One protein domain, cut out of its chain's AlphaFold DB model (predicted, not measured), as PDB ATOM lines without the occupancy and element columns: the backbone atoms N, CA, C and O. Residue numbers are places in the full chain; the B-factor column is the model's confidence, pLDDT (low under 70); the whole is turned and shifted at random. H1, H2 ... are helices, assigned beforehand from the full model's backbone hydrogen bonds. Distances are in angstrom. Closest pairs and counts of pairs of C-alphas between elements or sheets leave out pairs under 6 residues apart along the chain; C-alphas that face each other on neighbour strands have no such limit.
ATOM      1  N   ASN A   4      45.990 -33.777 202.967       90.88
ATOM      2  CA  ASN A   4      47.416 -33.511 202.823       90.88
ATOM      3  C   ASN A   4      47.715 -32.169 202.153       90.88
ATOM      4  O   ASN A   4      48.590 -31.460 202.633       90.88
ATOM      5  N   VAL A   5      46.969 -31.787 201.107       91.00
ATOM      6  CA  VAL A   5      47.182 -30.503 200.409       91.00
ATOM      7  C   VAL A   5      46.971 -29.329 201.369       91.00
ATOM      8  O   VAL A   5      47.795 -28.423 201.439       91.00
ATOM      9  N   GLY A   6      45.889 -29.365 202.155       90.62
ATOM     10  CA  GLY A   6      45.592 -28.323 203.138       90.62
ATOM     11  C   GLY A   6      46.648 -28.254 204.239       90.62
ATOM     12  O   GLY A   6      47.204 -27.188 204.478       90.62
ATOM     13  N   LYS A   7      46.991 -29.405 204.830       91.56
ATOM     14  CA  LYS A   7      48.035 -29.511 205.865       91.56
ATOM     15  C   LYS A   7      49.397 -29.037 205.354       91.56
ATOM     16  O   LYS A   7      50.121 -28.355 206.072       91.56
ATOM     17  N   PHE A   8      49.738 -29.350 204.104       93.88
ATOM     18  CA  PHE A   8      50.960 -28.859 203.476       93.88
ATOM     19  C   PHE A   8      50.958 -27.333 203.398       93.88
ATOM     20  O   PHE A   8      51.940 -26.720 203.799       93.88
ATOM     21  N   PHE A   9      49.868 -26.707 202.941       90.81
ATOM     22  CA  PHE A   9      49.813 -25.246 202.846       90.81
ATOM     23  C   PHE A   9      49.773 -24.540 204.208       90.81
ATOM     24  O   PHE A   9      50.313 -23.441 204.325       90.81
ATOM     25  N   GLU A  10      49.217 -25.165 205.248       91.50
ATOM     26  CA  GLU A  10      49.326 -24.677 206.632       91.50
ATOM     27  C   GLU A  10      50.791 -24.634 207.098       91.50
ATOM     28  O   GLU A  10      51.243 -23.634 207.665       91.50
ATOM     29  N   ILE A  11      51.563 -25.684 206.801       91.88
ATOM     30  CA  ILE A  11      53.003 -25.730 207.086       91.88
ATOM     31  C   ILE A  11      53.758 -24.741 206.193       91.88
ATOM     32  O   ILE A  11      54.552 -23.956 206.688       91.88
ATOM     33  N   TYR A  12      53.475 -24.695 204.895       90.31
ATOM     34  CA  TYR A  12      54.103 -23.774 203.941       90.31
ATOM     35  C   TYR A  12      53.920 -22.292 204.332       90.31
ATOM     36  O   TYR A  12      54.803 -21.450 204.127       90.31
ATOM     37  N   ALA A  13      52.769 -21.952 204.918       88.44
ATOM     38  CA  ALA A  13      52.490 -20.614 205.426       88.44
ATOM     39  C   ALA A  13      53.246 -20.302 206.730       88.44
ATOM     40  O   ALA A  13      53.660 -19.157 206.932       88.44
ATOM     41  N   SER A  14      53.448 -21.300 207.595       91.12
ATOM     42  CA  SER A  14      54.012 -21.124 208.940       91.12
ATOM     43  C   SER A  14      55.515 -21.408 209.057       91.12
ATOM     44  O   SER A  14      56.154 -20.830 209.933       91.12
ATOM     45  N   ASP A  15      56.094 -22.226 208.175       93.06
ATOM     46  CA  ASP A  15      57.502 -22.634 208.191       93.06
ATOM     47  C   ASP A  15      58.292 -22.003 207.022       93.06
ATOM     48  O   ASP A  15      58.158 -22.424 205.864       93.06
ATOM     49  N   PRO A  16      59.165 -21.014 207.303       92.50
ATOM     50  CA  PRO A  16      60.033 -20.404 206.299       92.50
ATOM     51  C   PRO A  16      60.977 -21.398 205.617       92.50
ATOM     52  O   PRO A  16      61.316 -21.204 204.457       92.50
ATOM     53  N   THR A  17      61.374 -22.477 206.295       94.00
ATOM     54  CA  THR A  17      62.300 -23.488 205.757       94.00
ATOM     55  C   THR A  17      61.676 -24.230 204.584       94.00
ATOM     56  O   THR A  17      62.314 -24.452 203.555       94.00
ATOM     57  N   VAL A  18      60.400 -24.597 204.725       93.44
ATOM     58  CA  VAL A  18      59.626 -25.242 203.660       93.44
ATOM     59  C   VAL A  18      59.453 -24.279 202.487       93.44
ATOM     60  O   VAL A  18      59.614 -24.684 201.337       93.44
ATOM     61  N   ARG A  19      59.204 -22.992 202.761       91.94
ATOM     62  CA  ARG A  19      59.092 -21.966 201.718       91.94
ATOM     63  C   ARG A  19      60.392 -21.787 200.940       91.94
ATOM     64  O   ARG A  19      60.359 -21.850 199.716       91.94
ATOM     65  N   SER A  20      61.515 -21.646 201.639       93.12
ATOM     66  CA  SER A  20      62.832 -21.486 201.022       93.12
ATOM     67  C   SER A  20      63.208 -22.681 200.150       93.12
ATOM     68  O   SER A  20      63.658 -22.475 199.032       93.12
ATOM     69  N   ARG A  21      62.928 -23.922 200.571       94.00
ATOM     70  CA  ARG A  21      63.158 -25.116 199.730       94.00
ATOM     71  C   ARG A  21      62.351 -25.087 198.436       94.00
ATOM     72  O   ARG A  21      62.867 -25.408 197.371       94.00
ATOM     73  N   VAL A  22      61.084 -24.689 198.513       93.31
ATOM     74  CA  VAL A  22      60.247 -24.558 197.316       93.31
ATOM     75  C   VAL A  22      60.759 -23.432 196.412       93.31
ATOM     76  O   VAL A  22      60.817 -23.617 195.202       93.31
ATOM     77  N   GLU A  23      61.173 -22.290 196.966       91.94
ATOM     78  CA  GLU A  23      61.762 -21.177 196.205       91.94
ATOM     79  C   GLU A  23      63.088 -21.563 195.534       91.94
ATOM     80  O   GLU A  23      63.296 -21.246 194.363       91.94
ATOM     81  N   GLU A  24      63.950 -22.302 196.233       94.38
ATOM     82  CA  GLU A  24      65.185 -22.874 195.688       94.38
ATOM     83  C   GLU A  24      64.883 -23.820 194.523       94.38
ATOM     84  O   GLU A  24      65.500 -23.706 193.462       94.38
ATOM     85  N   ASN A  25      63.880 -24.692 194.664       94.31
ATOM     86  CA  ASN A  25      63.466 -25.570 193.574       94.31
ATOM     87  C   ASN A  25      62.887 -24.782 192.386       94.31
ATOM     88  O   ASN A  25      63.159 -25.121 191.237       94.31
ATOM     89  N   VAL A  26      62.115 -23.714 192.622       92.06
ATOM     90  CA  VAL A  26      61.624 -22.834 191.543       92.06
ATOM     91  C   VAL A  26      62.793 -22.162 190.817       92.06
ATOM     92  O   VAL A  26      62.812 -22.131 189.586       92.06
ATOM     93  N   ALA A  27      63.784 -21.657 191.554       92.81
ATOM     94  CA  ALA A  27      64.973 -21.029 190.981       92.81
ATOM     95  C   ALA A  27      65.843 -22.025 190.195       92.81
ATOM     96  O   ALA A  27      66.467 -21.651 189.204       92.81
ATOM     97  N   ALA A  28      65.859 -23.295 190.610       93.62
ATOM     98  CA  ALA A  28      66.577 -24.376 189.941       93.62
ATOM     99  C   ALA A  28      65.803 -25.011 188.771       93.62
ATOM    100  O   ALA A  28      66.367 -25.843 188.057       93.62
ATOM    101  N   TYR A  29      64.529 -24.659 188.564       93.19
ATOM    102  CA  TYR A  29      63.703 -25.291 187.541       93.19
ATOM    103  C   TYR A  29      64.181 -24.918 186.125       93.19
ATOM    104  O   TYR A  29      64.165 -23.741 185.762       93.19
ATOM    105  N   PRO A  30      64.566 -25.901 185.287       91.75
ATOM    106  CA  PRO A  30      65.136 -25.642 183.963       91.75
ATOM    107  C   PRO A  30      64.081 -25.401 182.870       91.75
ATOM    108  O   PRO A  30      64.438 -25.132 181.724       91.75
ATOM    109  N   GLY A  31      62.794 -25.575 183.186       87.56
ATOM    110  CA  GLY A  31      61.690 -25.468 182.233       87.56
ATOM    111  C   GLY A  31      61.017 -24.094 182.220       87.56
ATOM    112  O   GLY A  31      61.415 -23.165 182.917       87.56
ATOM    113  N   SER A  32      59.945 -23.969 181.435       87.31
ATOM    114  CA  SER A  32      59.150 -22.737 181.396       87.31
ATOM    115  C   SER A  32      58.244 -22.616 182.620       87.31
ATOM    116  O   SER A  32      57.428 -23.499 182.886       87.31
ATOM    117  N   TYR A  33      58.312 -21.477 183.313       84.88
ATOM    118  CA  TYR A  33      57.402 -21.136 184.414       84.88
ATOM    119  C   TYR A  33      55.934 -20.997 183.988       84.88
ATOM    120  O   TYR A  33      55.053 -20.955 184.852       84.88
ATOM    121  N   GLU A  34      55.667 -20.946 182.681       83.25
ATOM    122  CA  GLU A  34      54.317 -20.954 182.113       83.25
ATOM    123  C   GLU A  34      53.676 -22.349 182.173       83.25
ATOM    124  O   GLU A  34      52.454 -22.470 182.208       83.25
ATOM    125  N   ILE A  35      54.478 -23.420 182.245       86.00
ATOM    126  CA  ILE A  35      53.974 -24.787 182.403       86.00
ATOM    127  C   ILE A  35      53.817 -25.069 183.901       86.00
ATOM    128  O   ILE A  35      54.649 -25.719 184.535       86.00
ATOM    129  N   ARG A  36      52.735 -24.542 184.487       86.88
ATOM    130  CA  ARG A  36      52.475 -24.577 185.940       86.88
ATOM    131  C   ARG A  36      52.449 -25.982 186.528       86.88
ATOM    132  O   ARG A  36      52.928 -26.169 187.642       86.88
ATOM    133  N   GLU A  37      51.916 -26.956 185.791       89.44
ATOM    134  CA  GLU A  37      51.903 -28.357 186.227       89.44
ATOM    135  C   GLU A  37      53.331 -28.881 186.384       89.44
ATOM    136  O   GLU A  37      53.701 -29.288 187.479       89.44
ATOM    137  N   ALA A  38      54.169 -28.736 185.355       89.38
ATOM    138  CA  ALA A  38      55.559 -29.185 185.395       89.38
ATOM    139  C   ALA A  38      56.403 -28.421 186.433       89.38
ATOM    140  O   ALA A  38      57.249 -29.016 187.098       89.38
ATOM    141  N   LEU A  39      56.160 -27.117 186.618       90.69
ATOM    142  CA  LEU A  39      56.795 -26.342 187.689       90.69
ATOM    143  C   LEU A  39      56.380 -26.857 189.075       90.69
ATOM    144  O   LEU A  39      57.212 -26.967 189.969       90.69
ATOM    145  N   THR A  40      55.102 -27.178 189.264       92.00
ATOM    146  CA  THR A  40      54.576 -27.699 190.533       92.00
ATOM    147  C   THR A  40      55.124 -29.093 190.824       92.00
ATOM    148  O   THR A  40      55.545 -29.362 191.949       92.00
ATOM    149  N   GLU A  41      55.165 -29.963 189.815       94.19
ATOM    150  CA  GLU A  41      55.757 -31.300 189.908       94.19
ATOM    151  C   GLU A  41      57.239 -31.251 190.278       94.19
ATOM    152  O   GLU A  41      57.700 -32.095 191.041       94.19
ATOM    153  N   PHE A  42      57.974 -30.257 189.779       94.25
ATOM    154  CA  PHE A  42      59.388 -30.097 190.095       94.25
ATOM    155  C   PHE A  42      59.627 -29.433 191.452       94.25
ATOM    156  O   PHE A  42      60.507 -29.855 192.197       94.25
ATOM    157  N   ALA A  43      58.879 -28.376 191.775       93.38
ATOM    158  CA  ALA A  43      59.214 -27.512 192.901       93.38
ATOM    159  C   ALA A  43      58.420 -27.789 194.176       93.38
ATOM    160  O   ALA A  43      58.980 -27.704 195.269       93.38
ATOM    161  N   LEU A  44      57.133 -28.113 194.043       94.19
ATOM    162  CA  LEU A  44      56.202 -28.221 195.164       94.19
ATOM    163  C   LEU A  44      56.050 -29.667 195.642       94.19
ATOM    164  O   LEU A  44      56.162 -29.939 196.837       94.19
ATOM    165  N   LEU A  45      55.789 -30.592 194.709       95.19
ATOM    166  CA  LEU A  45      55.465 -31.980 195.048       95.19
ATOM    167  C   LEU A  45      56.595 -32.701 195.798       95.19
ATOM    168  O   LEU A  45      56.279 -33.366 196.783       95.19
ATOM    169  N   PRO A  46      57.889 -32.545 195.446       96.62
ATOM    170  CA  PRO A  46      58.960 -33.218 196.177       96.62
ATOM    171  C   PRO A  46      59.013 -32.791 197.645       96.62
ATOM    172  O   PRO A  46      59.170 -33.631 198.524       96.62
ATOM    173  N   VAL A  47      58.779 -31.506 197.927       95.62
ATOM    174  CA  VAL A  47      58.758 -30.987 199.303       95.62
ATOM    175  C   VAL A  47      57.558 -31.536 200.076       95.62
ATOM    176  O   VAL A  47      57.679 -31.871 201.253       95.62
ATOM    177  N   ALA A  48      56.399 -31.672 199.427       94.69
ATOM    178  CA  ALA A  48      55.227 -32.290 200.039       94.69
ATOM    179  C   ALA A  48      55.459 -33.778 200.364       94.69
ATOM    180  O   ALA A  48      55.121 -34.223 201.461       94.69
ATOM    181  N   GLU A  49      56.080 -34.530 199.451       95.00
ATOM    182  CA  GLU A  49      56.456 -35.934 199.660       95.00
ATOM    183  C   GLU A  49      57.459 -36.095 200.813       95.00
ATOM    184  O   GLU A  49      57.275 -36.947 201.681       95.00
ATOM    185  N   GLU A  50      58.473 -35.227 200.896       94.19
ATOM    186  CA  GLU A  50      59.472 -35.236 201.976       94.19
ATOM    187  C   GLU A  50      58.865 -34.969 203.362       94.19
ATOM    188  O   GLU A  50      59.372 -35.464 204.370       94.19
ATOM    189  N   LEU A  51      57.763 -34.218 203.426       93.25
ATOM    190  CA  LEU A  51      57.002 -33.979 204.655       93.25
ATOM    191  C   LEU A  51      56.010 -35.111 204.984       93.25
ATOM    192  O   LEU A  51      55.293 -35.026 205.980       93.25
ATOM    193  N   GLY A  52      55.928 -36.159 204.155       94.44
ATOM    194  CA  GLY A  52      54.917 -37.216 204.275       94.44
ATOM    195  C   GLY A  52      53.500 -36.745 203.925       94.44
ATOM    196  O   GLY A  52      52.517 -37.419 204.235       94.44
ATOM    197  N   LEU A  53      53.391 -35.583 203.280       94.75
ATOM    198  CA  LEU A  53      52.151 -34.933 202.867       94.75
ATOM    199  C   LEU A  53      51.997 -34.970 201.346       94.75
ATOM    200  O   LEU A  53      51.412 -34.061 200.769       94.75
ATOM    201  N   GLY A  54      52.489 -36.030 200.706       93.62
ATOM    202  CA  GLY A  54      52.379 -36.246 199.268       93.62
ATOM    203  C   GLY A  54      50.952 -36.083 198.737       93.62
ATOM    204  O   GLY A  54      49.979 -36.561 199.345       93.62
ATOM    205  N   PHE A  55      50.834 -35.395 197.604       94.25
ATOM    206  CA  PHE A  55      49.586 -35.174 196.877       94.25
ATOM    207  C   PHE A  55      49.837 -35.035 195.373       94.25
ATOM    208  O   PHE A  55      50.948 -34.792 194.915       94.25
ATOM    209  N   THR A  56      48.774 -35.187 194.591       93.19
ATOM    210  CA  THR A  56      48.804 -35.098 193.127       93.19
ATOM    211  C   THR A  56      48.411 -33.709 192.617       93.19
ATOM    212  O   THR A  56      47.734 -32.941 193.304       93.19
ATOM    213  N   ILE A  57      48.747 -33.408 191.357       91.31
ATOM    214  CA  ILE A  57      48.293 -32.188 190.662       91.31
ATOM    215  C   ILE A  57      46.762 -32.074 190.647       91.31
ATOM    216  O   ILE A  57      46.219 -30.987 190.832       91.31
ATOM    217  N   GLN A  58      46.044 -33.189 190.480       89.62
ATOM    218  CA  GLN A  58      44.579 -33.194 190.515       89.62
ATOM    219  C   GLN A  58      44.032 -32.818 191.897       89.62
ATOM    220  O   GLN A  58      43.061 -32.066 191.990       89.62
ATOM    221  N   GLU A  59      44.661 -33.301 192.971       90.94
ATOM    222  CA  GLU A  59      44.284 -32.947 194.342       90.94
ATOM    223  C   GLU A  59      44.567 -31.471 194.638       90.94
ATOM    224  O   GLU A  59      43.710 -30.798 195.214       90.94
ATOM    225  N   LEU A  60      45.708 -30.944 194.180       91.00
ATOM    226  CA  LEU A  60      46.021 -29.517 194.272       91.00
ATOM    227  C   LEU A  60      45.003 -28.668 193.503       91.00
ATOM    228  O   LEU A  60      44.446 -27.720 194.051       91.00
ATOM    229  N   ARG A  61      44.681 -29.049 192.262       88.50
ATOM    230  CA  ARG A  61      43.687 -28.356 191.434       88.50
ATOM    231  C   ARG A  61      42.312 -28.341 192.101       88.50
ATOM    232  O   ARG A  61      41.652 -27.302 192.114       88.50
ATOM    233  N   ALA A  62      41.879 -29.464 192.677       88.31
ATOM    234  CA  ALA A  62      40.609 -29.550 193.394       88.31
ATOM    235  C   ALA A  62      40.604 -28.682 194.663       88.31
ATOM    236  O   ALA A  62      39.606 -28.018 194.951       88.31
ATOM    237  N   TYR A  63      41.720 -28.648 195.397       88.31
ATOM    238  CA  TYR A  63      41.889 -27.806 196.577       88.31
ATOM    239  C   TYR A  63      41.820 -26.312 196.231       88.31
ATOM    240  O   TYR A  63      41.023 -25.590 196.829       88.31
ATOM    241  N   GLU A  64      42.578 -25.856 195.231       86.94
ATOM    242  CA  GLU A  64      42.566 -24.456 194.794       86.94
ATOM    243  C   GLU A  64      41.206 -24.052 194.209       86.94
ATOM    244  O   GLU A  64      40.702 -22.974 194.516       86.94
ATOM    245  N   THR A  65      40.560 -24.939 193.437       85.00
ATOM    246  CA  THR A  65      39.210 -24.696 192.893       85.00
ATOM    247  C   THR A  65      38.194 -24.517 194.015       85.00
ATOM    248  O   THR A  65      37.397 -23.583 193.979       85.00
ATOM    249  N   ARG A  66      38.239 -25.371 195.048       83.88
ATOM    250  CA  ARG A  66      37.375 -25.234 196.226       83.88
ATOM    251  C   ARG A  66      37.631 -23.914 196.952       83.88
ATOM    252  O   ARG A  66      36.670 -23.213 197.245       83.88
ATOM    253  N   LEU A  67      38.893 -23.545 197.187       82.06
ATOM    254  CA  LEU A  67      39.240 -22.268 197.822       82.06
ATOM    255  C   LEU A  67      38.733 -21.065 197.018       82.06
ATOM    256  O   LEU A  67      38.228 -20.104 197.596       82.06
ATOM    257  N   LYS A  68      38.851 -21.115 195.688       79.25
ATOM    258  CA  LYS A  68      38.340 -20.072 194.795       79.25
ATOM    259  C   LYS A  68      36.813 -19.971 194.861       79.25
ATOM    260  O   LYS A  68      36.287 -18.867 194.966       79.25
ATOM    261  N   LEU A  69      36.105 -21.101 194.851       78.12
ATOM    262  CA  LEU A  69      34.645 -21.141 194.976       78.12
ATOM    263  C   LEU A  69      34.166 -20.635 196.340       78.12
ATOM    264  O   LEU A  69      33.270 -19.799 196.392       78.12
ATOM    265  N   GLU A  70      34.779 -21.090 197.434       77.31
ATOM    266  CA  GLU A  70      34.460 -20.636 198.794       77.31
ATOM    267  C   GLU A  70      34.626 -19.120 198.928       77.31
ATOM    268  O   GLU A  70      33.779 -18.465 199.527       77.31
ATOM    269  N   ARG A  71      35.654 -18.538 198.298       69.31
ATOM    270  CA  ARG A  71      35.847 -17.081 198.248       69.31
ATOM    271  C   ARG A  71      34.822 -16.363 197.384       69.31
ATOM    272  O   ARG A  71      34.285 -15.350 197.820       69.31
ATOM    273  N   GLY A  72      34.533 -16.889 196.196       65.50
ATOM    274  CA  GLY A  72      33.500 -16.339 195.314       65.50
ATOM    275  C   GLY A  72      32.110 -16.343 195.957       65.50
ATOM    276  O   GLY A  72      31.294 -15.481 195.658       65.50
ATOM    277  N   MET A  73      31.862 -17.275 196.880       60.56
ATOM    278  CA  MET A  73      30.630 -17.356 197.670       60.56
ATOM    279  C   MET A  73      30.671 -16.507 198.954       60.56
ATOM    280  O   MET A  73      29.625 -16.264 199.548       60.56
ATOM    281  N   ALA A  74      31.853 -16.061 199.396       57.97
ATOM    282  CA  ALA A  74      32.052 -15.349 200.663       57.97
ATOM    283  C   ALA A  74      31.966 -13.814 200.564       57.97
ATOM    284  O   ALA A  74      31.952 -13.160 201.608       57.97
TER     285      ALA A  74
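What this domain is: This is residues 4 to 74 of the 103 residues of an uncharacterized protein of Clostridiales bacterium (UniProt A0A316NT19). The longest helix, H5, packs on H1 near its start and sticks out as an arm, residues 65 to 74, from a small body of crossed helices. There H1 and H2 make a corner, and H3 crosses H2. The printed part has 71 residues with five named helices, H1 to H5, no named strand, class all helix; it is compact, radius of gyration of the C-alphas 12.6 A, spanning 37 by 26 by 18 A.

How they stand to each other: H5, residues 57 to 74, touches H1, residues 4 to 14, with residues 59 to 63 alone; the closest C-alphas, Val 5 and Leu 60, are 6.3 A apart. H1 touches H2, residues 16 to 28, only at the corner: closest C-alphas Tyr 12 and Val 18, 5.7 A. H2, with residues 22 to 26 alone, touches H3, residues 36 to 43, at a steep tilt of 65 degrees, opposite ways: closest C-alphas Asn 25 and Ala 43, 4.7 A. H2, with residues 18 to 22 alone, only just touches H4, residues 45 to 50, with 3 pairs of C-alphas within 8 A: closest Val 22 and Val 47, 6.9 A. In these five helices every O i to N i+4 pair is within hydrogen-bond range.

Where its parts are: H5 is 25.4 A long, ending at C-alpha 74 (32.052, -15.349, 200.663). H2 is 18.1 A and H1 15.3 A, beginning at C-alpha 4 (47.416, -33.511, 202.823).

The domain as a whole: The C-alphas farthest apart, Pro 30 and Ala 74, are 38.5 A apart. The printed part has no cut and no long link; residues 71 to 74 have pLDDT under 70.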